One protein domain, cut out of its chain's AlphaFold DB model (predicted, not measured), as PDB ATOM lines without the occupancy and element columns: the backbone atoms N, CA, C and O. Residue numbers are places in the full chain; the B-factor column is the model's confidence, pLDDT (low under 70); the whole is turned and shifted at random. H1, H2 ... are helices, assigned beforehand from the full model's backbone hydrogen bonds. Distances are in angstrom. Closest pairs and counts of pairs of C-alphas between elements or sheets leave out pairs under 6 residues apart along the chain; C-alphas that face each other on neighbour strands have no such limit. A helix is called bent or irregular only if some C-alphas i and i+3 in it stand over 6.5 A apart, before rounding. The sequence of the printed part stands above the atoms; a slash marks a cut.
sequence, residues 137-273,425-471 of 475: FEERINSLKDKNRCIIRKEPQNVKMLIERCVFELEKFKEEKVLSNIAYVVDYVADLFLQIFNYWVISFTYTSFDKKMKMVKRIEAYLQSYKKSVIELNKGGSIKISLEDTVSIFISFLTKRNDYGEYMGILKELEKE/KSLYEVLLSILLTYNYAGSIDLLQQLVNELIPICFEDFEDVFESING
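AT A GLANCE: This is residues 137 to 273 and 425 to 471 of the 475 residues of an uncharacterized protein of Clostridium sp. (UniProt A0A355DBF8). An up-and-down bundle, each helix running against the one before it, is made by H1 to H6 and the arm H7a, with H3 in its core; H1, H4, H5, H6 and H7a pack round H3, and H2 covers one side, packing on H1 and H7a. The last residues of H5, 268 to 273, stick out, and the arm H7b turns off past the end of H7a. The printed part has 184 residues with seven named helices, H1 to H7 in chain order, and no named strand: all helix. It is compact, with a radius of gyration of the C-alphas of 17.1 A and spans of 55 by 40 by 32 A.

HOW THE PARTS SIT: H1, residues 137 to 154, forms a hairpin with H2, residues 156 to 176; they touch through residues 148 to 152 and 158 to 162 alone, with C-alphas Ile 151 and Asn 158 closest at 6.6 A. H2 has a kink of 28 degrees near residue 163 and is irregular, C-alphas 157 and 160 being 7.8 A apart. H3, residues 179 to 203, is the hub, touching five helices; it is only just irregular, C-alphas 180 and 183 being 6.9 A apart. H3 touches H1 the same way at a shallow tilt of 15 degrees, closest at C-alphas Lys 145 and Tyr 188, 6.2 A. H4, residues 209 to 235, forms a hairpin with H3, closest at C-alphas Val 201 and Lys 212, 6.1 A. H5, residues 243 to 273, touches H3 with residues 245 to 256 alone, closest at C-alphas Ser 252 and Ala 183, 5.1 A. H6, residues 425 to 435, touches H4, closest at C-alphas Val 430 and Lys 227, 5.1 A. H7, residues 440 to 470, was assigned as one helix by its hydrogen bonds but is bent, C-alphas 458 and 461 being 7.8 A apart; H7a, to 458, and H7b, from 461, stand at a steep tilt of 61 degrees. H7a touches H2, opposite ways at a shallow tilt of 5 degrees, closest at C-alphas Gln 448 and Val 167, 5.5 A. H7b, irregular with C-alphas 461 and 464 7.0 A apart, touches no helix. Every O i to N i+4 pair is within hydrogen-bond range in H1, H4, H5 and H6, against 15 of 17 in H2, 17 of 21 in H3, 13 of 15 in H7a and 5 of 6 in H7b.

IN THESE COORDINATES: H1 begins at C-alpha 137, (108.698, 110.607, 153.534). From first to last C-alpha H3 measures 35.6 A, H4 39.4 A and H5 44.0 A. H7b ends at C-alpha 470, (138.882, 130.854, 145.116).

THE WHOLE: The C-alphas of Leu 243 and Ser 468, 55.8 A apart, are the farthest apart. Residues 274 to 424 are not printed; C-alphas 273 and 425 are 18.2 A apart across the cut. Of the links printed whole, none is long. Mean pLDDT of the printed part is 86.1, with residues 156, 180, 236 to 240 and 463 to 471 under 70.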
ATOM      1  N   PHE A 137     108.002 110.566 154.830       81.50
ATOM      2  CA  PHE A 137     108.698 110.607 153.534       81.50
ATOM      3  C   PHE A 137     108.742 112.020 152.940       81.50
ATOM      4  O   PHE A 137     109.779 112.463 152.445       81.50
ATOM      5  N   GLU A 138     107.630 112.753 153.022       82.62
ATOM      6  CA  GLU A 138     107.553 114.141 152.566       82.62
ATOM      7  C   GLU A 138     108.513 115.042 153.359       82.62
ATOM      8  O   GLU A 138     109.257 115.827 152.766       82.62
ATOM      9  N   GLU A 139     108.566 114.884 154.686       84.62
ATOM     10  CA  GLU A 139     109.508 115.602 155.546       84.62
ATOM     11  C   GLU A 139     110.962 115.280 155.195       84.62
ATOM     12  O   GLU A 139     111.785 116.193 155.050       84.62
ATOM     13  N   ARG A 140     111.285 113.998 154.965       89.38
ATOM     14  CA  ARG A 140     112.611 113.584 154.490       89.38
ATOM     15  C   ARG A 140     112.959 114.256 153.163       89.38
ATOM     16  O   ARG A 140     114.053 114.810 153.035       89.38
ATOM     17  N   ILE A 141     112.049 114.245 152.190       90.12
ATOM     18  CA  ILE A 141     112.253 114.870 150.877       90.12
ATOM     19  C   ILE A 141     112.463 116.380 151.014       90.12
ATOM     20  O   ILE A 141     113.387 116.926 150.409       90.12
ATOM     21  N   ASN A 142     111.668 117.059 151.839       87.12
ATOM     22  CA  ASN A 142     111.818 118.492 152.089       87.12
ATOM     23  C   ASN A 142     113.155 118.813 152.774       87.12
ATOM     24  O   ASN A 142     113.863 119.722 152.337       87.12
ATOM     25  N   SER A 143     113.581 117.996 153.742       89.62
ATOM     26  CA  SER A 143     114.907 118.105 154.361       89.62
ATOM     27  C   SER A 143     116.040 117.945 153.340       89.62
ATOM     28  O   SER A 143     117.027 118.684 153.377       89.62
ATOM     29  N   LEU A 144     115.917 117.001 152.401       92.31
ATOM     30  CA  LEU A 144     116.902 116.808 151.334       92.31
ATOM     31  C   LEU A 144     116.937 117.993 150.361       92.31
ATOM     32  O   LEU A 144     118.027 118.471 150.039       92.31
ATOM     33  N   LYS A 145     115.774 118.517 149.949       91.75
ATOM     34  CA  LYS A 145     115.677 119.734 149.123       91.75
ATOM     35  C   LYS A 145     116.396 120.906 149.790       91.75
ATOM     36  O   LYS A 145     117.201 121.578 149.148       91.75
ATOM     37  N   ASP A 146     116.182 121.121 151.085       88.06
ATOM     38  CA  ASP A 146     116.816 122.218 151.821       88.06
ATOM     39  C   ASP A 146     118.336 122.068 151.935       88.06
ATOM     40  O   ASP A 146     119.072 123.045 151.763       88.06
ATOM     41  N   LYS A 147     118.830 120.841 152.121       88.94
ATOM     42  CA  LYS A 147     120.273 120.561 152.102       88.94
ATOM     43  C   LYS A 147     120.880 120.809 150.719       88.94
ATOM     44  O   LYS A 147     121.913 121.472 150.630       88.94
ATOM     45  N   ASN A 148     120.224 120.366 149.647       90.31
ATOM     46  CA  ASN A 148     120.681 120.618 148.277       90.31
ATOM     47  C   ASN A 148     120.687 122.115 147.959       90.31
ATOM     48  O   ASN A 148     121.681 122.637 147.463       90.31
ATOM     49  N   ARG A 149     119.620 122.836 148.320       87.69
ATOM     50  CA  ARG A 149     119.550 124.302 148.215       87.69
ATOM     51  C   ARG A 149     120.703 124.976 148.952       87.69
ATOM     52  O   ARG A 149     121.229 125.964 148.449       87.69
ATOM     53  N   CYS A 150     121.091 124.475 150.125       84.94
ATOM     54  CA  CYS A 150     122.230 125.005 150.870       84.94
ATOM     55  C   CYS A 150     123.535 124.835 150.085       84.94
ATOM     56  O   CYS A 150     124.225 125.829 149.868       84.94
ATOM     57  N   ILE A 151     123.818 123.626 149.588       85.38
ATOM     58  CA  ILE A 151     125.029 123.343 148.802       85.38
ATOM     59  C   ILE A 151     125.063 124.208 147.539       85.38
ATOM     60  O   ILE A 151     125.995 124.981 147.340       85.38
ATOM     61  N   ILE A 152     123.996 124.169 146.734       85.81
ATOM     62  CA  ILE A 152     123.899 124.905 145.466       85.81
ATOM     63  C   ILE A 152     124.117 126.403 145.681       85.81
ATOM     64  O   ILE A 152     124.715 127.052 144.837       85.81
ATOM     65  N   ARG A 153     123.624 126.981 146.778       79.88
ATOM     66  CA  ARG A 153     123.650 128.438 146.971       79.88
ATOM     67  C   ARG A 153     124.854 128.942 147.762       79.88
ATOM     68  O   ARG A 153     125.152 130.128 147.666       79.88
ATOM     69  N   LYS A 154     125.477 128.107 148.597       80.62
ATOM     70  CA  LYS A 154     126.525 128.534 149.542       80.62
ATOM     71  C   LYS A 154     127.860 127.822 149.349       80.62
ATOM     72  O   LYS A 154     128.878 128.368 149.752       80.62
ATOM     73  N   GLU A 155     127.861 126.635 148.750       80.00
ATOM     74  CA  GLU A 155     129.035 125.761 148.661       80.00
ATOM     75  C   GLU A 155     129.206 125.185 147.242       80.00
ATOM     76  O   GLU A 155     129.183 123.967 147.054       80.00
ATOM     77  N   PRO A 156     129.367 126.028 146.208       69.56
ATOM     78  CA  PRO A 156     129.545 125.564 144.827       69.56
ATOM     79  C   PRO A 156     130.705 124.596 144.609       69.56
ATOM     80  O   PRO A 156     130.646 123.750 143.727       69.56
ATOM     81  N   GLN A 157     131.763 124.702 145.405       73.94
ATOM     82  CA  GLN A 157     132.894 123.780 145.353       73.94
ATOM     83  C   GLN A 157     132.491 122.330 145.681       73.94
ATOM     84  O   GLN A 157     133.205 121.397 145.341       73.94
ATOM     85  N   ASN A 158     131.321 122.128 146.295       82.06
ATOM     86  CA  ASN A 158     130.799 120.822 146.681       82.06
ATOM     87  C   ASN A 158     129.813 120.240 145.645       82.06
ATOM     88  O   ASN A 158     129.019 119.360 145.980       82.06
ATOM     89  N   VAL A 159     129.829 120.696 144.386       80.06
ATOM     90  CA  VAL A 159     128.941 120.178 143.320       80.06
ATOM     91  C   VAL A 159     129.144 118.683 143.069       80.06
ATOM     92  O   VAL A 159     128.165 117.961 142.896       80.06
ATOM     93  N   LYS A 160     130.379 118.177 143.123       83.25
ATOM     94  CA  LYS A 160     130.635 116.732 143.024       83.25
ATOM     95  C   LYS A 160     129.945 115.948 144.145       83.25
ATOM     96  O   LYS A 160     129.218 114.995 143.879       83.25
ATOM     97  N   MET A 161     130.070 116.429 145.382       86.56
ATOM     98  CA  MET A 161     129.373 115.862 146.541       86.56
ATOM     99  C   MET A 161     127.846 115.966 146.396       86.56
ATOM    100  O   MET A 161     127.127 115.070 146.834       86.56
ATOM    101  N   LEU A 162     127.326 117.033 145.775       89.25
ATOM    102  CA  LEU A 162     125.900 117.168 145.468       89.25
ATOM    103  C   LEU A 162     125.426 116.050 144.528       89.25
ATOM    104  O   LEU A 162     124.396 115.443 144.815       89.25
ATOM    105  N   ILE A 163     126.170 115.763 143.453       91.00
ATOM    106  CA  ILE A 163     125.863 114.668 142.516       91.00
ATOM    107  C   ILE A 163     125.869 113.331 143.263       91.00
ATOM    108  O   ILE A 163     124.847 112.646 143.288       91.00
ATOM    109  N   GLU A 164     126.979 112.998 143.929       91.19
ATOM    110  CA  GLU A 164     127.159 111.733 144.656       91.19
ATOM    111  C   GLU A 164     126.044 111.509 145.684       91.19
ATOM    112  O   GLU A 164     125.428 110.444 145.736       91.19
ATOM    113  N   ARG A 165     125.714 112.549 146.455       92.12
ATOM    114  CA  ARG A 165     124.624 112.515 147.431       92.12
ATOM    115  C   ARG A 165     123.264 112.300 146.774       92.12
ATOM    116  O   ARG A 165     122.458 111.532 147.295       92.12
ATOM    117  N   CYS A 166     122.974 113.009 145.684       94.25
ATOM    118  CA  CYS A 166     121.691 112.879 145.001       94.25
ATOM    119  C   CYS A 166     121.512 111.471 144.439       94.25
ATOM    120  O   CYS A 166     120.457 110.878 144.647       94.25
ATOM    121  N   VAL A 167     122.545 110.923 143.795       95.25
ATOM    122  CA  VAL A 167     122.536 109.553 143.267       95.25
ATOM    123  C   VAL A 167     122.349 108.536 144.391       95.25
ATOM    124  O   VAL A 167     121.501 107.657 144.276       95.25
ATOM    125  N   PHE A 168     123.064 108.698 145.507       95.06
ATOM    126  CA  PHE A 168     122.934 107.822 146.670       95.06
ATOM    127  C   PHE A 168     121.520 107.821 147.271       95.06
ATOM    128  O   PHE A 168     120.975 106.762 147.570       95.06
ATOM    129  N   GLU A 169     120.893 108.990 147.435       94.62
ATOM    130  CA  GLU A 169     119.516 109.057 147.944       94.62
ATOM    131  C   GLU A 169     118.500 108.499 146.939       94.62
ATOM    132  O   GLU A 169     117.560 107.820 147.346       94.62
ATOM    133  N   LEU A 170     118.709 108.714 145.635       94.75
ATOM    134  CA  LEU A 170     117.894 108.084 144.595       94.75
ATOM    135  C   LEU A 170     118.005 106.553 144.651       94.75
ATOM    136  O   LEU A 170     116.980 105.883 144.580       94.75
ATOM    137  N   GLU A 171     119.202 105.997 144.857       94.25
ATOM    138  CA  GLU A 171     119.376 104.544 144.993       94.25
ATOM    139  C   GLU A 171     118.619 103.992 146.209       94.25
ATOM    140  O   GLU A 171     117.912 102.994 146.096       94.25
ATOM    141  N   LYS A 172     118.632 104.696 147.348       92.31
ATOM    142  CA  LYS A 172     117.796 104.311 148.499       92.31
ATOM    143  C   LYS A 172     116.308 104.301 148.161       92.31
ATOM    144  O   LYS A 172     115.600 103.363 148.512       92.31
ATOM    145  N   PHE A 173     115.816 105.323 147.456       90.75
ATOM    146  CA  PHE A 173     114.411 105.349 147.042       90.75
ATOM    147  C   PHE A 173     114.074 104.195 146.096       90.75
ATOM    148  O   PHE A 173     112.965 103.661 146.157       90.75
ATOM    149  N   LYS A 174     115.021 103.782 145.248       90.75
ATOM    150  CA  LYS A 174     114.889 102.604 144.385       90.75
ATOM    151  C   LYS A 174     114.717 101.322 145.199       90.75
ATOM    152  O   LYS A 174     113.850 100.515 144.866       90.75
ATOM    153  N   GLU A 175     115.503 101.152 146.262       88.19
ATOM    154  CA  GLU A 175     115.443  99.997 147.171       88.19
ATOM    155  C   GLU A 175     114.121  99.921 147.947       88.19
ATOM    156  O   GLU A 175     113.590  98.826 148.139       88.19
ATOM    157  N   GLU A 176     113.554 101.071 148.330       83.31
ATOM    158  CA  GLU A 176     112.282 101.162 149.065       83.31
ATOM    159  C   GLU A 176     111.072 100.664 148.248       83.31
ATOM    160  O   GLU A 176     110.113 100.156 148.824       83.31
ATOM    161  N   LYS A 177     111.112 100.778 146.909       76.31
ATOM    162  CA  LYS A 177     110.069 100.299 145.968       76.31
ATOM    163  C   LYS A 177     108.638 100.770 146.281       76.31
ATOM    164  O   LYS A 177     107.667 100.118 145.899       76.31
ATOM    165  N   VAL A 178     108.488 101.920 146.933       78.06
ATOM    166  CA  VAL A 178     107.178 102.506 147.245       78.06
ATOM    167  C   VAL A 178     106.707 103.355 146.064       78.06
ATOM    168  O   VAL A 178     107.112 104.502 145.903       78.06
ATOM    169  N   LEU A 179     105.834 102.794 145.223       74.62
ATOM    170  CA  LEU A 179     105.364 103.441 143.989       74.62
ATOM    171  C   LEU A 179     104.728 104.812 144.208       74.62
ATOM    172  O   LEU A 179     105.012 105.746 143.458       74.62
ATOM    173  N   SER A 180     103.930 104.950 145.265       69.88
ATOM    174  CA  SER A 180     103.276 106.208 145.633       69.88
ATOM    175  C   SER A 180     104.268 107.329 145.972       69.88
ATOM    176  O   SER A 180     103.897 108.503 145.945       69.88
ATOM    177  N   ASN A 181     105.542 107.001 146.217       81.50
ATOM    178  CA  ASN A 181     106.576 107.984 146.514       81.50
ATOM    179  C   ASN A 181     107.207 108.614 145.264       81.50
ATOM    180  O   ASN A 181     107.870 109.649 145.382       81.50
ATOM    181  N   ILE A 182     106.993 108.060 144.061       86.50
ATOM    182  CA  ILE A 182     107.678 108.533 142.845       86.50
ATOM    183  C   ILE A 182     107.398 110.014 142.545       86.50
ATOM    184  O   ILE A 182     108.288 110.727 142.083       86.50
ATOM    185  N   ALA A 183     106.202 110.511 142.878       85.62
ATOM    186  CA  ALA A 183     105.844 111.921 142.728       85.62
ATOM    187  C   ALA A 183     106.755 112.847 143.554       85.62
ATOM    188  O   ALA A 183     107.208 113.881 143.058       85.62
ATOM    189  N   TYR A 184     107.059 112.463 144.795       87.69
ATOM    190  CA  TYR A 184     107.945 113.223 145.679       87.69
ATOM    191  C   TYR A 184     109.404 113.153 145.217       87.69
ATOM    192  O   TYR A 184     110.127 114.147 145.313       87.69
ATOM    193  N   VAL A 185     109.834 112.006 144.683       91.94
ATOM    194  CA  VAL A 185     111.186 111.843 144.128       91.94
ATOM    195  C   VAL A 185     111.370 112.701 142.873       91.94
ATOM    196  O   VAL A 185     112.381 113.390 142.735       91.94
ATOM    197  N   VAL A 186     110.372 112.740 141.988       93.81
ATOM    198  CA  VAL A 186     110.376 113.640 140.827       93.81
ATOM    199  C   VAL A 186     110.434 115.102 141.265       93.81
ATOM    200  O   VAL A 186     111.232 115.864 140.724       93.81
ATOM    201  N   ASP A 187     109.676 115.497 142.289       91.00
ATOM    202  CA  ASP A 187     109.744 116.856 142.837       91.00
ATOM    203  C   ASP A 187     111.095 117.193 143.472       91.00
ATOM    204  O   ASP A 187     111.529 118.346 143.436       91.00
ATOM    205  N   TYR A 188     111.753 116.217 144.095       94.62
ATOM    206  CA  TYR A 188     113.101 116.373 144.635       94.62
ATOM    207  C   TYR A 188     114.107 116.709 143.527       94.62
ATOM    208  O   TYR A 188     114.849 117.687 143.644       94.62
ATOM    209  N   VAL A 189     114.076 115.959 142.423       96.88
ATOM    210  CA  VAL A 189     114.945 116.196 141.260       96.88
ATOM    211  C   VAL A 189     114.564 117.484 140.524       96.88
ATOM    212  O   VAL A 189     115.440 118.238 140.098       96.88
ATOM    213  N   ALA A 190     113.269 117.796 140.428       95.94
ATOM    214  CA  ALA A 190     112.795 119.060 139.875       95.94
ATOM    215  C   ALA A 190     113.357 120.254 140.657       95.94
ATOM    216  O   ALA A 190     113.921 121.165 140.055       95.94
ATOM    217  N   ASP A 191     113.243 120.251 141.993       93.69
ATOM    218  CA  ASP A 191     113.773 121.338 142.820       93.69
ATOM    219  C   ASP A 191     115.282 121.498 142.619       93.69
ATOM    220  O   ASP A 191     115.728 122.608 142.339       93.69
ATOM    221  N   LEU A 192     116.045 120.400 142.664       95.06
ATOM    222  CA  LEU A 192     117.491 120.387 142.425       95.06
ATOM    223  C   LEU A 192     117.874 121.155 141.148       95.06
ATOM    224  O   LEU A 192     118.650 122.113 141.210       95.06
ATOM    225  N   PHE A 193     117.295 120.790 140.004       96.44
ATOM    226  CA  PHE A 193     117.618 121.447 138.737       96.44
ATOM    227  C   PHE A 193     117.097 122.874 138.649       96.44
ATOM    228  O   PHE A 193     117.801 123.745 138.143       96.44
ATOM    229  N   LEU A 194     115.909 123.162 139.182       93.38
ATOM    230  CA  LEU A 194     115.393 124.530 139.197       93.38
ATOM    231  C   LEU A 194     116.265 125.456 140.045       93.38
ATOM    232  O   LEU A 194     116.437 126.623 139.686       93.38
ATOM    233  N   GLN A 195     116.848 124.968 141.141       90.00
ATOM    234  CA  GLN A 195     117.829 125.741 141.900       90.00
ATOM    235  C   GLN A 195     119.101 125.990 141.087       90.00
ATOM    236  O   GLN A 195     119.574 127.128 141.051       90.00
ATOM    237  N   ILE A 196     119.621 124.969 140.400       91.56
ATOM    238  CA  ILE A 196     120.815 125.097 139.553       91.56
ATOM    239  C   ILE A 196     120.570 126.091 138.412       91.56
ATOM    240  O   ILE A 196     121.350 127.029 138.240       91.56
ATOM    241  N   PHE A 197     119.460 125.961 137.683       91.88
ATOM    242  CA  PHE A 197     119.110 126.870 136.593       91.88
ATOM    243  C   PHE A 197     118.986 128.309 137.091       91.88
ATOM    244  O   PHE A 197     119.602 129.218 136.540       91.88
ATOM    245  N   ASN A 198     118.230 128.536 138.167       86.62
ATOM    246  CA  ASN A 198     118.015 129.890 138.665       86.62
ATOM    247  C   ASN A 198     119.303 130.522 139.206       86.62
ATOM    248  O   ASN A 198     119.549 131.695 138.927       86.62
ATOM    249  N   TYR A 199     120.108 129.785 139.973       83.56
ATOM    250  CA  TYR A 199     121.258 130.351 140.676       83.56
ATOM    251  C   TYR A 199     122.514 130.401 139.801       83.56
ATOM    252  O   TYR A 199     123.098 131.472 139.643       83.56
ATOM    253  N   TRP A 200     122.885 129.278 139.186       84.31
ATOM    254  CA  TRP A 200     124.138 129.138 138.443       84.31
ATOM    255  C   TRP A 200     123.996 129.560 136.991       84.31
ATOM    256  O   TRP A 200     124.724 130.433 136.531       84.31
ATOM    257  N   VAL A 201     123.003 129.023 136.285       86.81
ATOM    258  CA  VAL A 201     122.853 129.284 134.844       86.81
ATOM    259  C   VAL A 201     122.386 130.719 134.595       86.81
ATOM    260  O   VAL A 201     122.918 131.423 133.736       86.81
ATOM    261  N   ILE A 202     121.397 131.181 135.362       85.25
ATOM    262  CA  ILE A 202     120.702 132.433 135.070       85.25
ATOM    263  C   ILE A 202     121.211 133.609 135.916       85.25
ATOM    264  O   ILE A 202     121.552 134.660 135.362       85.25
ATOM    265  N   SER A 203     121.285 133.469 137.243       79.19
ATOM    266  CA  SER A 203     121.538 134.615 138.139       79.19
ATOM    267  C   SER A 203     123.014 134.883 138.438       79.19
ATOM    268  O   SER A 203     123.332 135.979 138.895       79.19
ATOM    269  N   PHE A 204     123.926 133.945 138.172       79.06
ATOM    270  CA  PHE A 204     125.323 134.092 138.581       79.06
ATOM    271  C   PHE A 204     125.999 135.300 137.923       79.06
ATOM    272  O   PHE A 204     125.993 135.454 136.700       79.06
ATOM    273  N   THR A 205     126.552 136.201 138.731       74.31
ATOM    274  CA  THR A 205     126.964 137.541 138.283       74.31
ATOM    275  C   THR A 205     128.300 137.569 137.552       74.31
ATOM    276  O   THR A 205     128.543 138.503 136.794       74.31
ATOM    277  N   TYR A 206     129.150 136.557 137.739       76.44
ATOM    278  CA  TYR A 206     130.483 136.503 137.124       76.44
ATOM    279  C   TYR A 206     130.488 135.882 135.716       76.44
ATOM    280  O   TYR A 206     131.539 135.779 135.090       76.44
ATOM    281  N   THR A 207     129.316 135.518 135.184       79.75
ATOM    282  CA  THR A 207     129.169 134.976 133.825       79.75
ATOM    283  C   THR A 207     128.508 136.002 132.910       79.75
ATOM    284  O   THR A 207     127.447 136.546 133.228       79.75
ATOM    285  N   SER A 208     129.120 136.258 131.749       86.19
ATOM    286  CA  SER A 208     128.566 137.173 130.746       86.19
ATOM    287  C   SER A 208     127.252 136.648 130.161       86.19
ATOM    288  O   SER A 208     126.996 135.443 130.141       86.19
ATOM    289  N   PHE A 209     126.423 137.557 129.641       86.62
ATOM    290  CA  PHE A 209     125.158 137.196 128.996       86.62
ATOM    291  C   PHE A 209     125.349 136.154 127.880       86.62
ATOM    292  O   PHE A 209     124.640 135.152 127.861       86.62
ATOM    293  N   ASP A 210     126.345 136.327 127.009       88.81
ATOM    294  CA  ASP A 210     126.587 135.402 125.894       88.81
ATOM    295  C   ASP A 210     126.973 133.996 126.366       88.81
ATOM    296  O   ASP A 210     126.487 133.003 125.819       88.81
ATOM    297  N   LYS A 211     127.790 133.897 127.428       88.25
ATOM    298  CA  LYS A 211     128.123 132.609 128.054       88.25
ATOM    299  C   LYS A 211     126.871 131.943 128.636       88.25
ATOM    300  O   LYS A 211     126.633 130.770 128.357       88.25
ATOM    301  N   LYS A 212     126.019 132.696 129.347       89.56
ATOM    302  CA  LYS A 212     124.735 132.182 129.865       89.56
ATOM    303  C   LYS A 212     123.837 131.670 128.743       89.56
ATOM    304  O   LYS A 212     123.312 130.568 128.833       89.56
ATOM    305  N   MET A 213     123.705 132.422 127.654       91.81
ATOM    306  CA  MET A 213     122.895 132.008 126.504       91.81
ATOM    307  C   MET A 213     123.440 130.749 125.821       91.81
ATOM    308  O   MET A 213     122.661 129.897 125.396       91.81
ATOM    309  N   LYS A 214     124.768 130.601 125.714       91.44
ATOM    310  CA  LYS A 214     125.392 129.374 125.196       91.44
ATOM    311  C   LYS A 214     125.065 128.177 126.093       91.44
ATOM    312  O   LYS A 214     124.674 127.132 125.580       91.44
ATOM    313  N   MET A 215     125.167 128.349 127.407       91.62
ATOM    314  CA  MET A 215     124.841 127.321 128.396       91.62
ATOM    315  C   MET A 215     123.365 126.916 128.345       91.62
ATOM    316  O   MET A 215     123.068 125.730 128.250       91.62
ATOM    317  N   VAL A 216     122.447 127.887 128.304       94.00
ATOM    318  CA  VAL A 216     121.003 127.649 128.127       94.00
ATOM    319  C   VAL A 216     120.747 126.767 126.905       94.00
ATOM    320  O   VAL A 216     120.064 125.754 127.020       94.00
ATOM    321  N   LYS A 217     121.338 127.097 125.747       94.38
ATOM    322  CA  LYS A 217     121.161 126.311 124.514       94.38
ATOM    323  C   LYS A 217     121.677 124.878 124.646       94.38
ATOM    324  O   LYS A 217     121.058 123.962 124.112       94.38
ATOM    325  N   ARG A 218     122.803 124.672 125.338       94.88
ATOM    326  CA  ARG A 218     123.359 123.330 125.596       94.88
ATOM    327  C   ARG A 218     122.429 122.506 126.484       94.88
ATOM    328  O   ARG A 218     122.124 121.369 126.141       94.88
ATOM    329  N   ILE A 219     121.950 123.099 127.579       96.81
ATOM    330  CA  ILE A 219     120.997 122.476 128.509       96.81
ATOM    331  C   ILE A 219     119.702 122.118 127.775       96.81
ATOM    332  O   ILE A 219     119.216 120.998 127.899       96.81
ATOM    333  N   GLU A 220     119.157 123.037 126.976       96.25
ATOM    334  CA  GLU A 220     117.944 122.795 126.193       96.25
ATOM    335  C   GLU A 220     118.145 121.655 125.186       96.25
ATOM    336  O   GLU A 220     117.337 120.729 125.138       96.25
ATOM    337  N   ALA A 221     119.247 121.670 124.428       96.25
ATOM    338  CA  ALA A 221     119.570 120.608 123.479       96.25
ATOM    339  C   ALA A 221     119.700 119.241 124.169       96.25
ATOM    340  O   ALA A 221     119.153 118.251 123.676       96.25
ATOM    341  N   TYR A 222     120.368 119.199 125.325       97.56
ATOM    342  CA  TYR A 222     120.481 117.995 126.138       97.56
ATOM    343  C   TYR A 222     119.106 117.501 126.603       97.56
ATOM    344  O   TYR A 222     118.762 116.355 126.334       97.56
ATOM    345  N   LEU A 223     118.279 118.358 127.216       97.50
ATOM    346  CA  LEU A 223     116.947 117.979 127.707       97.50
ATOM    347  C   LEU A 223     116.053 117.449 126.578       97.50
ATOM    348  O   LEU A 223     115.346 116.461 126.763       97.50
ATOM    349  N   GLN A 224     116.105 118.064 125.393       95.25
ATOM    350  CA  GLN A 224     115.350 117.599 124.228       95.25
ATOM    351  C   GLN A 224     115.851 116.246 123.710       95.25
ATOM    352  O   GLN A 224     115.040 115.390 123.353       95.25
ATOM    353  N   SER A 225     117.170 116.031 123.676       96.00
ATOM    354  CA  SER A 225     117.751 114.736 123.311       96.00
ATOM    355  C   SER A 225     117.387 113.661 124.332       96.00
ATOM    356  O   SER A 225     116.909 112.595 123.961       96.00
ATOM    357  N   TYR A 226     117.533 113.968 125.619       96.56
ATOM    358  CA  TYR A 226     117.234 113.065 126.721       96.56
ATOM    359  C   TYR A 226     115.757 112.655 126.729       96.56
ATOM    360  O   TYR A 226     115.434 111.472 126.816       96.56
ATOM    361  N   LYS A 227     114.845 113.616 126.521       94.75
ATOM    362  CA  LYS A 227     113.408 113.350 126.353       94.75
ATOM    363  C   LYS A 227     113.145 112.337 125.237       94.75
ATOM    364  O   LYS A 227     112.340 111.429 125.425       94.75
ATOM    365  N   LYS A 228     113.805 112.480 124.080       92.38
ATOM    366  CA  LYS A 228     113.664 111.533 122.960       92.38
ATOM    367  C   LYS A 228     114.140 110.136 123.351       92.38
ATOM    368  O   LYS A 228     113.395 109.192 123.121       92.38
ATOM    369  N   SER A 229     115.289 110.021 124.017       91.88
ATOM    370  CA  SER A 229     115.801 108.736 124.512       91.88
ATOM    371  C   SER A 229     114.825 108.058 125.481       91.88
ATOM    372  O   SER A 229     114.538 106.873 125.339       91.88
ATOM    373  N   VAL A 230     114.235 108.812 126.419       91.06
ATOM    374  CA  VAL A 230     113.197 108.294 127.335       91.06
ATOM    375  C   VAL A 230     111.977 107.783 126.561       91.06
ATOM    376  O   VAL A 230     111.443 106.715 126.860       91.06
ATOM    377  N   ILE A 231     111.533 108.521 125.539       88.31
ATOM    378  CA  ILE A 231     110.402 108.115 124.691       88.31
ATOM    379  C   ILE A 231     110.730 106.842 123.898       88.31
ATOM    380  O   ILE A 231     109.871 105.974 123.763       88.31
ATOM    381  N   GLU A 232     111.946 106.712 123.374       85.62
ATOM    382  CA  GLU A 232     112.382 105.529 122.625       85.62
ATOM    383  C   GLU A 232     112.449 104.281 123.509       85.62
ATOM    384  O   GLU A 232     111.943 103.232 123.111       85.62
ATOM    385  N   LEU A 233     112.955 104.408 124.741       82.44
ATOM    386  CA  LEU A 233     112.920 103.330 125.735       82.44
ATOM    387  C   LEU A 233     111.483 102.865 126.024       82.44
ATOM    388  O   LEU A 233     111.234 101.670 126.180       82.44
ATOM    389  N   ASN A 234     110.518 103.790 126.016       74.88
ATOM    390  CA  ASN A 234     109.104 103.480 126.245       74.88
ATOM    391  C   ASN A 234     108.423 102.727 125.095       74.88
ATOM    392  O   ASN A 234     107.427 102.048 125.343       74.88
ATOM    393  N   LYS A 235     108.940 102.822 123.864       73.31
ATOM    394  CA  LYS A 235     108.394 102.110 122.692       73.31
ATOM    395  C   LYS A 235     108.754 100.622 122.676       73.31
ATOM    396  O   LYS A 235     108.092  99.841 122.004       73.31
ATOM    397  N   GLY A 236     109.809 100.223 123.391       55.91
ATOM    398  CA  GLY A 236     110.412  98.891 123.273       55.91
ATOM    399  C   GLY A 236     109.961  97.834 124.288       55.91
ATOM    400  O   GLY A 236     110.418  96.698 124.191       55.91
ATOM    401  N   GLY A 237     109.114  98.163 125.271       56.22
ATOM    402  CA  GLY A 237     108.850  97.272 126.409       56.22
ATOM    403  C   GLY A 237     107.379  96.927 126.634       56.22
ATOM    404  O   GLY A 237     106.578  97.811 126.935       56.22
ATOM    405  N   SER A 238     107.045  95.629 126.615       56.75
ATOM    406  CA  SER A 238     105.880  95.110 127.343       56.75
ATOM    407  C   SER A 238     106.221  95.120 128.831       56.75
ATOM    408  O   SER A 238     106.961  94.262 129.322       56.75
ATOM    409  N   ILE A 239     105.745  96.124 129.550       59.03
ATOM    410  CA  ILE A 239     106.016  96.243 130.974       59.03
ATOM    411  C   ILE A 239     105.006  95.352 131.702       59.03
ATOM    412  O   ILE A 239     103.819  95.645 131.727       59.03
ATOM    413  N   LYS A 240     105.466  94.225 132.262       64.81
ATOM    414  CA  LYS A 240     104.634  93.352 133.107       64.81
ATOM    415  C   LYS A 240     104.458  93.992 134.484       64.81
ATOM    416  O   LYS A 240     105.128  93.598 135.435       64.81
ATOM    417  N   ILE A 241     103.606  95.002 134.568       75.31
ATOM    418  CA  ILE A 241     103.226  95.659 135.821       75.31
ATOM    419  C   ILE A 241     101.727  95.479 136.031       75.31
ATOM    420  O   ILE A 241     100.969  95.358 135.069       75.31
ATOM    421  N   SER A 242     101.317  95.384 137.295       82.88
ATOM    422  CA  SER A 242      99.907  95.233 137.642       82.88
ATOM    423  C   SER A 242      99.100  96.471 137.232       82.88
ATOM    424  O   SER A 242      99.636  97.574 137.052       82.88
ATOM    425  N   LEU A 243      97.788  96.299 137.076       81.88
ATOM    426  CA  LEU A 243      96.884  97.418 136.832       81.88
ATOM    427  C   LEU A 243      96.968  98.435 137.976       81.88
ATOM    428  O   LEU A 243      97.040  99.638 137.734       81.88
ATOM    429  N   GLU A 244      96.997  97.945 139.212       78.75
ATOM    430  CA  GLU A 244      97.031  98.747 140.429       78.75
ATOM    431  C   GLU A 244      98.286  99.636 140.482       78.75
ATOM    432  O   GLU A 244      98.193 100.847 140.691       78.75
ATOM    433  N   ASP A 245      99.457  99.071 140.194       79.75
ATOM    434  CA  ASP A 245     100.721  99.813 140.151       79.75
ATOM    435  C   ASP A 245     100.736 100.857 139.020       79.75
ATOM    436  O   ASP A 245     101.192 101.991 139.199       79.75
ATOM    437  N   THR A 246     100.192 100.497 137.854       84.56
ATOM    438  CA  THR A 246     100.097 101.395 136.693       84.56
ATOM    439  C   THR A 246      99.203 102.589 136.994       84.56
ATOM    440  O   THR A 246      99.553 103.730 136.684       84.56
ATOM    441  N   VAL A 247      98.067 102.344 137.647       81.25
ATOM    442  CA  VAL A 247      97.184 103.394 138.147       81.25
ATOM    443  C   VAL A 247      97.933 104.284 139.144       81.25
ATOM    444  O   VAL A 247      97.848 105.505 139.029       81.25
ATOM    445  N   SER A 248      98.738 103.721 140.048       77.94
ATOM    446  CA  SER A 248      99.471 104.490 141.069       77.94
ATOM    447  C   SER A 248     100.469 105.471 140.452       77.94
ATOM    448  O   SER A 248     100.523 106.660 140.799       77.94
ATOM    449  N   ILE A 249     101.220 105.006 139.454       84.31
ATOM    450  CA  ILE A 249     102.149 105.855 138.705       84.31
ATOM    451  C   ILE A 249     101.384 106.879 137.862       84.31
ATOM    452  O   ILE A 249     101.779 108.045 137.808       84.31
ATOM    453  N   PHE A 250     100.268 106.493 137.235       85.31
ATOM    454  CA  PHE A 250      99.459 107.425 136.450       85.31
ATOM    455  C   PHE A 250      98.892 108.561 137.305       85.31
ATOM    456  O   PHE A 250      98.899 109.713 136.880       85.31
ATOM    457  N   ILE A 251      98.465 108.264 138.530       78.81
ATOM    458  CA  ILE A 251      98.015 109.255 139.513       78.81
ATOM    459  C   ILE A 251      99.140 110.232 139.856       78.81
ATOM    460  O   ILE A 251      98.933 111.451 139.867       78.81
ATOM    461  N   SER A 252     100.341 109.701 140.090       83.25
ATOM    462  CA  SER A 252     101.538 110.505 140.347       83.25
ATOM    463  C   SER A 252     101.837 111.433 139.165       83.25
ATOM    464  O   SER A 252     102.042 112.634 139.348       83.25
ATOM    465  N   PHE A 253     101.775 110.902 137.941       88.38
ATOM    466  CA  PHE A 253     101.905 111.671 136.705       88.38
ATOM    467  C   PHE A 253     100.838 112.761 136.581       88.38
ATOM    468  O   PHE A 253     101.185 113.906 136.308       88.38
ATOM    469  N   LEU A 254      99.562 112.448 136.810       82.75
ATOM    470  CA  LEU A 254      98.464 113.407 136.686       82.75
ATOM    471  C   LEU A 254      98.576 114.547 137.694       82.75
ATOM    472  O   LEU A 254      98.424 115.710 137.317       82.75
ATOM    473  N   THR A 255      98.901 114.220 138.943       79.19
ATOM    474  CA  THR A 255      99.151 115.210 139.995       79.19
ATOM    475  C   THR A 255     100.249 116.176 139.558       79.19
ATOM    476  O   THR A 255     100.021 117.381 139.472       79.19
ATOM    477  N   LYS A 256     101.410 115.647 139.152       85.81
ATOM    478  CA  LYS A 256     102.548 116.473 138.726       85.81
ATOM    479  C   LYS A 256     102.274 117.245 137.440       85.81
ATOM    480  O   LYS A 256     102.665 118.402 137.320       85.81
ATOM    481  N   ARG A 257     101.562 116.648 136.485       87.94
ATOM    482  CA  ARG A 257     101.150 117.302 135.236       87.94
ATOM    483  C   ARG A 257     100.249 118.499 135.510       87.94
ATOM    484  O   ARG A 257     100.379 119.505 134.817       87.94
ATOM    485  N   ASN A 258      99.357 118.406 136.492       82.62
ATOM    486  CA  ASN A 258      98.482 119.508 136.876       82.62
ATOM    487  C   ASN A 258      99.254 120.593 137.638       82.62
ATOM    488  O   ASN A 258      99.166 121.757 137.253       82.62
ATOM    489  N   ASP A 259     100.088 120.217 138.615       83.19
ATOM    490  CA  ASP A 259     100.966 121.149 139.342       83.19
ATOM    491  C   ASP A 259     101.846 121.955 138.373       83.19
ATOM    492  O   ASP A 259     101.855 123.190 138.368       83.19
ATOM    493  N   TYR A 260     102.566 121.251 137.496       89.75
ATOM    494  CA  TYR A 260     103.453 121.870 136.517       89.75
ATOM    495  C   TYR A 260     102.662 122.622 135.447       89.75
ATOM    496  O   TYR A 260     103.096 123.684 135.009       89.75
ATOM    497  N   GLY A 261     101.500 122.112 135.036       88.31
ATOM    498  CA  GLY A 261     100.655 122.720 134.012       88.31
ATOM    499  C   GLY A 261     100.046 124.051 134.449       88.31
ATOM    500  O   GLY A 261     100.072 125.009 133.678       88.31
ATOM    501  N   GLU A 262      99.554 124.145 135.686       85.81
ATOM    502  CA  GLU A 262      99.084 125.402 136.286       85.81
ATOM    503  C   GLU A 262     100.226 126.424 136.336       85.81
ATOM    504  O   GLU A 262     100.079 127.555 135.869       85.81
ATOM    505  N   TYR A 263     101.407 126.004 136.790       89.56
ATOM    506  CA  TYR A 263     102.569 126.881 136.831       89.56
ATOM    507  C   TYR A 263     103.048 127.315 135.428       89.56
ATOM    508  O   TYR A 263     103.396 128.475 135.215       89.56
ATOM    509  N   MET A 264     103.008 126.433 134.424       91.81
ATOM    510  CA  MET A 264     103.275 126.802 133.025       91.81
ATOM    511  C   MET A 264     102.223 127.767 132.468       91.81
ATOM    512  O   MET A 264     102.562 128.656 131.684       91.81
ATOM    513  N   GLY A 265     100.963 127.636 132.887       90.25
ATOM    514  CA  GLY A 265      99.896 128.586 132.570       90.25
ATOM    515  C   GLY A 265     100.213 129.994 133.075       90.25
ATOM    516  O   GLY A 265     100.065 130.960 132.324       90.25
ATOM    517  N   ILE A 266     100.716 130.102 134.310       91.75
ATOM    518  CA  ILE A 266     101.191 131.361 134.904       91.75
ATOM    519  C   ILE A 266     102.275 131.988 134.030       91.75
ATOM    520  O   ILE A 266     102.137 133.138 133.607       91.75
ATOM    521  N   LEU A 267     103.337 131.235 133.728       93.38
ATOM    522  CA  LEU A 267     104.458 131.749 132.937       93.38
ATOM    523  C   LEU A 267     104.013 132.210 131.547       93.38
ATOM    524  O   LEU A 267     104.418 133.280 131.098       93.38
ATOM    525  N   LYS A 268     103.126 131.451 130.892       92.00
ATOM    526  CA  LYS A 268     102.595 131.787 129.566       92.00
ATOM    527  C   LYS A 268     101.843 133.119 129.561       92.00
ATOM    528  O   LYS A 268     102.029 133.911 128.637       92.00
ATOM    529  N   GLU A 269     101.013 133.394 130.568       92.00
ATOM    530  CA  GLU A 269     100.321 134.688 130.665       92.00
ATOM    531  C   GLU A 269     101.297 135.847 130.928       92.00
ATOM    532  O   GLU A 269     101.132 136.934 130.369       92.00
ATOM    533  N   LEU A 270     102.353 135.621 131.717       92.88
ATOM    534  CA  LEU A 270     103.389 136.632 131.962       92.88
ATOM    535  C   LEU A 270     104.240 136.926 130.721       92.88
ATOM    536  O   LEU A 270     104.570 138.085 130.464       92.88
ATOM    537  N   GLU A 271     104.576 135.909 129.933       91.75
ATOM    538  CA  GLU A 271     105.290 136.074 128.663       91.75
ATOM    539  C   GLU A 271     104.422 136.763 127.608       91.75
ATOM    540  O   GLU A 271     104.891 137.648 126.893       91.75
ATOM    541  N   LYS A 272     103.133 136.419 127.547       91.94
ATOM    542  CA  LYS A 272     102.172 137.080 126.661       91.94
ATOM    543  C   LYS A 272     102.081 138.575 126.950       91.94
ATOM    544  O   LYS A 272     102.114 139.371 126.016       91.94
ATOM    545  N   GLU A 273     102.015 138.961 128.224       90.88
ATOM    546  CA  GLU A 273     102.060 140.371 128.616       90.88
ATOM    547  C   GLU A 273     103.366 141.038 128.161       90.88
ATOM    548  O   GLU A 273     103.333 142.128 127.592       90.88
ATOM    549  N   LYS A 425     110.165 124.516 131.565       95.31
ATOM    550  CA  LYS A 425     109.215 123.734 130.763       95.31
ATOM    551  C   LYS A 425     109.845 122.440 130.240       95.31
ATOM    552  O   LYS A 425     109.258 121.373 130.395       95.31
ATOM    553  N   SER A 426     111.036 122.531 129.652       95.94
ATOM    554  CA  SER A 426     111.742 121.377 129.078       95.94
ATOM    555  C   SER A 426     112.071 120.326 130.140       95.94
ATOM    556  O   SER A 426     111.872 119.136 129.909       95.94
ATOM    557  N   LEU A 427     112.501 120.762 131.328       97.50
ATOM    558  CA  LEU A 427     112.731 119.883 132.472       97.50
ATOM    559  C   LEU A 427     111.443 119.170 132.897       97.50
ATOM    560  O   LEU A 427     111.441 117.952 133.041       97.50
ATOM    561  N   TYR A 428     110.338 119.899 133.067       96.25
ATOM    562  CA  TYR A 428     109.056 119.294 133.440       96.25
ATOM    563  C   TYR A 428     108.566 118.282 132.410       96.25
ATOM    564  O   TYR A 428     108.068 117.225 132.783       96.25
ATOM    565  N   GLU A 429     108.751 118.556 131.120       94.69
ATOM    566  CA  GLU A 429     108.400 117.596 130.079       94.69
ATOM    567  C   GLU A 429     109.251 116.321 130.127       94.69
ATOM    568  O   GLU A 429     108.712 115.235 129.901       94.69
ATOM    569  N   VAL A 430     110.549 116.426 130.437       96.25
ATOM    570  CA  VAL A 430     111.426 115.267 130.675       96.25
ATOM    571  C   VAL A 430     110.938 114.467 131.880       96.25
ATOM    572  O   VAL A 430     110.675 113.276 131.749       96.25
ATOM    573  N   LEU A 431     110.753 115.118 133.030       96.31
ATOM    574  CA  LEU A 431     110.350 114.466 134.278       96.31
ATOM    575  C   LEU A 431     108.997 113.753 134.153       96.31
ATOM    576  O   LEU A 431     108.844 112.613 134.587       96.31
ATOM    577  N   LEU A 432     108.025 114.387 133.496       94.06
ATOM    578  CA  LEU A 432     106.732 113.768 133.215       94.06
ATOM    579  C   LEU A 432     106.857 112.612 132.212       94.06
ATOM    580  O   LEU A 432     106.164 111.612 132.360       94.06
ATOM    581  N   SER A 433     107.769 112.695 131.237       92.88
ATOM    582  CA  SER A 433     108.041 111.578 130.314       92.88
ATOM    583  C   SER A 433     108.668 110.373 131.026       92.88
ATOM    584  O   SER A 433     108.380 109.238 130.649       92.88
ATOM    585  N   ILE A 434     109.476 110.604 132.066       93.25
ATOM    586  CA  ILE A 434     110.037 109.542 132.913       93.25
ATOM    587  C   ILE A 434     108.919 108.818 133.676       93.25
ATOM    588  O   ILE A 434     108.889 107.591 133.675       93.25
ATOM    589  N   LEU A 435     107.945 109.536 134.250       90.88
ATOM    590  CA  LEU A 435     106.794 108.901 134.917       90.88
ATOM    591  C   LEU A 435     105.973 108.023 133.959       90.88
ATOM    592  O   LEU A 435     105.496 106.959 134.342       90.88
ATOM    593  N   LEU A 436     105.873 108.419 132.688       89.75
ATOM    594  CA  LEU A 436     105.208 107.633 131.642       89.75
ATOM    595  C   LEU A 436     105.988 106.385 131.205       89.75
ATOM    596  O   LEU A 436     105.530 105.639 130.332       89.75
ATOM    597  N   THR A 437     107.150 106.119 131.803       87.88
ATOM    598  CA  THR A 437     107.790 104.809 131.679       87.88
ATOM    599  C   THR A 437     107.019 103.735 132.421       87.88
ATOM    600  O   THR A 437     107.175 102.575 132.074       87.88
ATOM    601  N   TYR A 438     106.172 104.096 133.391       85.88
ATOM    602  CA  TYR A 438     105.446 103.158 134.244       85.88
ATOM    603  C   TYR A 438     106.338 102.166 134.996       85.88
ATOM    604  O   TYR A 438     105.822 101.264 135.627       85.88
ATOM    605  N   ASN A 439     107.661 102.338 135.008       86.31
ATOM    606  CA  ASN A 439     108.595 101.463 135.705       86.31
ATOM    607  C   ASN A 439     109.284 102.263 136.806       86.31
ATOM    608  O   ASN A 439     110.049 103.171 136.499       86.31
ATOM    609  N   TYR A 440     109.043 101.932 138.073       86.94
ATOM    610  CA  TYR A 440     109.619 102.673 139.197       86.94
ATOM    611  C   TYR A 440     111.141 102.631 139.218       86.94
ATOM    612  O   TYR A 440     111.775 103.680 139.196       86.94
ATOM    613  N   ALA A 441     111.737 101.437 139.194       88.88
ATOM    614  CA  ALA A 441     113.189 101.297 139.219       88.88
ATOM    615  C   ALA A 441     113.830 101.967 137.995       88.88
ATOM    616  O   ALA A 441     114.764 102.746 138.148       88.88
ATOM    617  N   GLY A 442     113.255 101.750 136.808       90.31
ATOM    618  CA  GLY A 442     113.704 102.410 135.580       90.31
ATOM    619  C   GLY A 442     113.529 103.931 135.621       90.31
ATOM    620  O   GLY A 442     114.380 104.658 135.122       90.31
ATOM    621  N   SER A 443     112.473 104.435 136.262       92.06
ATOM    622  CA  SER A 443     112.271 105.873 136.459       92.06
ATOM    623  C   SER A 443     113.359 106.462 137.345       92.06
ATOM    624  O   SER A 443     113.894 107.517 137.022       92.06
ATOM    625  N   ILE A 444     113.716 105.781 138.436       94.56
ATOM    626  CA  ILE A 444     114.806 106.215 139.311       94.56
ATOM    627  C   ILE A 444     116.152 106.188 138.572       94.56
ATOM    628  O   ILE A 444     116.897 107.159 138.670       94.56
ATOM    629  N   ASP A 445     116.428 105.149 137.779       94.94
ATOM    630  CA  ASP A 445     117.655 105.050 136.971       94.94
ATOM    631  C   ASP A 445     117.769 106.209 135.969       94.94
ATOM    632  O   ASP A 445     118.822 106.834 135.836       94.94
ATOM    633  N   LEU A 446     116.660 106.566 135.315       95.94
ATOM    634  CA  LEU A 446     116.605 107.730 134.430       95.94
ATOM    635  C   LEU A 446     116.820 109.042 135.203       95.94
ATOM    636  O   LEU A 446     117.558 109.918 134.759       95.94
ATOM    637  N   LEU A 447     116.247 109.189 136.399       97.44
ATOM    638  CA  LEU A 447     116.499 110.364 137.237       97.44
ATOM    639  C   LEU A 447     117.971 110.463 137.672       97.44
ATOM    640  O   LEU A 447     118.531 111.559 137.656       97.44
ATOM    641  N   GLN A 448     118.616 109.346 138.017       97.19
ATOM    642  CA  GLN A 448     120.046 109.308 138.336       97.19
ATOM    643  C   GLN A 448     120.899 109.686 137.124       97.19
ATOM    644  O   GLN A 448     121.828 110.481 137.255       97.19
ATOM    645  N   GLN A 449     120.576 109.154 135.943       97.50
ATOM    646  CA  GLN A 449     121.265 109.504 134.704       97.50
ATOM    647  C   GLN A 449     121.136 111.004 134.411       97.50
ATOM    648  O   GLN A 449     122.140 111.667 134.156       97.50
ATOM    649  N   LEU A 450     119.924 111.554 134.534       97.88
ATOM    650  CA  LEU A 450     119.674 112.983 134.380       97.88
ATOM    651  C   LEU A 450     120.544 113.807 135.345       97.88
ATOM    652  O   LEU A 450     121.162 114.780 134.923       97.88
ATOM    653  N   VAL A 451     120.635 113.414 136.623       96.81
ATOM    654  CA  VAL A 451     121.507 114.053 137.632       96.81
ATOM    655  C   VAL A 451     122.982 113.996 137.231       96.81
ATOM    656  O   VAL A 451     123.650 115.030 137.234       96.81
ATOM    657  N   ASN A 452     123.475 112.815 136.862       95.38
ATOM    658  CA  ASN A 452     124.879 112.592 136.523       95.38
ATOM    659  C   ASN A 452     125.324 113.335 135.262       95.38
ATOM    660  O   ASN A 452     126.478 113.739 135.178       95.38
ATOM    661  N   GLU A 453     124.437 113.518 134.289       95.50
ATOM    662  CA  GLU A 453     124.786 114.129 133.005       95.50
ATOM    663  C   GLU A 453     124.493 115.635 132.971       95.50
ATOM    664  O   GLU A 453     125.309 116.420 132.485       95.50
ATOM    665  N   LEU A 454     123.351 116.076 133.510       95.88
ATOM    666  CA  LEU A 454     122.919 117.468 133.382       95.88
ATOM    667  C   LEU A 454     123.621 118.410 134.361       95.88
ATOM    668  O   LEU A 454     123.865 119.567 134.012       95.88
ATOM    669  N   ILE A 455     123.953 117.950 135.574       93.06
ATOM    670  CA  ILE A 455     124.678 118.797 136.528       93.06
ATOM    671  C   ILE A 455     126.044 119.198 135.951       93.06
ATOM    672  O   ILE A 455     126.278 120.401 135.868       93.06
ATOM    673  N   PRO A 456     126.906 118.287 135.457       90.00
ATOM    674  CA  PRO A 456     128.165 118.682 134.822       90.00
ATOM    675  C   PRO A 456     128.002 119.716 133.704       90.00
ATOM    676  O   PRO A 456     128.702 120.726 133.709       90.00
ATOM    677  N   ILE A 457     127.010 119.554 132.818       91.31
ATOM    678  CA  ILE A 457     126.719 120.527 131.746       91.31
ATOM    679  C   ILE A 457     126.415 121.924 132.314       91.31
ATOM    680  O   ILE A 457     126.785 122.936 131.716       91.31
ATOM    681  N   CYS A 458     125.753 121.999 133.470       89.69
ATOM    682  CA  CYS A 458     125.451 123.265 134.136       89.69
ATOM    683  C   CYS A 458     126.676 123.921 134.787       89.69
ATOM    684  O   CYS A 458     126.593 125.103 135.104       89.69
ATOM    685  N   PHE A 459     127.771 123.189 135.018       84.00
ATOM    686  CA  PHE A 459     128.948 123.671 135.753       84.00
ATOM    687  C   PHE A 459     130.244 123.739 134.923       84.00
ATOM    688  O   PHE A 459     131.202 124.368 135.358       84.00
ATOM    689  N   GLU A 460     130.260 123.172 133.717       76.12
ATOM    690  CA  GLU A 460     131.439 123.048 132.844       76.12
ATOM    691  C   GLU A 460     132.164 124.380 132.569       76.12
ATOM    692  O   GLU A 460     133.383 124.451 132.645       76.12
ATOM    693  N   ASP A 461     131.428 125.468 132.323       70.94
ATOM    694  CA  ASP A 461     132.026 126.782 132.020       70.94
ATOM    695  C   ASP A 461     132.406 127.593 133.282       70.94
ATOM    696  O   ASP A 461     132.771 128.770 133.178       70.94
ATOM    697  N   PHE A 462     132.265 127.010 134.478       71.00
ATOM    698  CA  PHE A 462     132.561 127.686 135.741       71.00
ATOM    699  C   PHE A 462     133.912 127.303 136.342       71.00
ATOM    700  O   PHE A 462     134.359 128.017 137.236       71.00
ATOM    701  N   GLU A 463     134.582 126.246 135.870       66.50
ATOM    702  CA  GLU A 463     135.876 125.811 136.425       66.50
ATOM    703  C   GLU A 463     136.899 126.952 136.447       66.50
ATOM    704  O   GLU A 463     137.402 127.296 137.515       66.50
ATOM    705  N   ASP A 464     137.078 127.649 135.322       63.38
ATOM    706  CA  ASP A 464     137.967 128.816 135.219       63.38
ATOM    707  C   ASP A 464     137.582 129.947 136.192       63.38
ATOM    708  O   ASP A 464     138.425 130.705 136.680       63.38
ATOM    709  N   VAL A 465     136.284 130.095 136.475       62.81
ATOM    710  CA  VAL A 465     135.755 131.140 137.362       62.81
ATOM    711  C   VAL A 465     136.012 130.784 138.827       62.81
ATOM    712  O   VAL A 465     136.332 131.661 139.625       62.81
ATOM    713  N   PHE A 466     135.931 129.508 139.201       64.12
ATOM    714  CA  PHE A 466     136.232 129.068 140.564       64.12
ATOM    715  C   PHE A 466     137.728 128.945 140.842       64.12
ATOM    716  O   PHE A 466     138.159 129.313 141.940       64.12
ATOM    717  N   GLU A 467     138.520 128.540 139.849       61.25
ATOM    718  CA  GLU A 467     139.979 128.578 139.935       61.25
ATOM    719  C   GLU A 467     140.475 130.023 140.111       61.25
ATOM    720  O   GLU A 467     141.335 130.275 140.952       61.25
ATOM    721  N   SER A 468     139.884 130.993 139.403       56.22
ATOM    722  CA  SER A 468     140.299 132.403 139.488       56.22
ATOM    723  C   SER A 468     139.795 133.153 140.726       56.22
ATOM    724  O   SER A 468     140.487 134.053 141.200       56.22
ATOM    725  N   ILE A 469     138.616 132.812 141.264       56.88
ATOM    726  CA  ILE A 469     138.046 133.499 142.437       56.88
ATOM    727  C   ILE A 469     138.529 132.882 143.757       56.88
ATOM    728  O   ILE A 469     138.809 133.624 144.695       56.88
ATOM    729  N   ASN A 470     138.628 131.549 143.846       54.59
ATOM    730  CA  ASN A 470     138.882 130.854 145.116       54.59
ATOM    731  C   ASN A 470     139.987 129.780 145.049       54.59
ATOM    732  O   ASN A 470     140.276 129.168 146.074       54.59
ATOM    733  N   GLY A 471     140.596 129.521 143.886       44.44
ATOM    734  CA  GLY A 471     141.638 128.496 143.738       44.44
ATOM    735  C   GLY A 471     141.143 127.047 143.845       44.44
ATOM    736  O   GLY A 471     141.952 126.152 144.074       44.44
TER     737      GLY A 471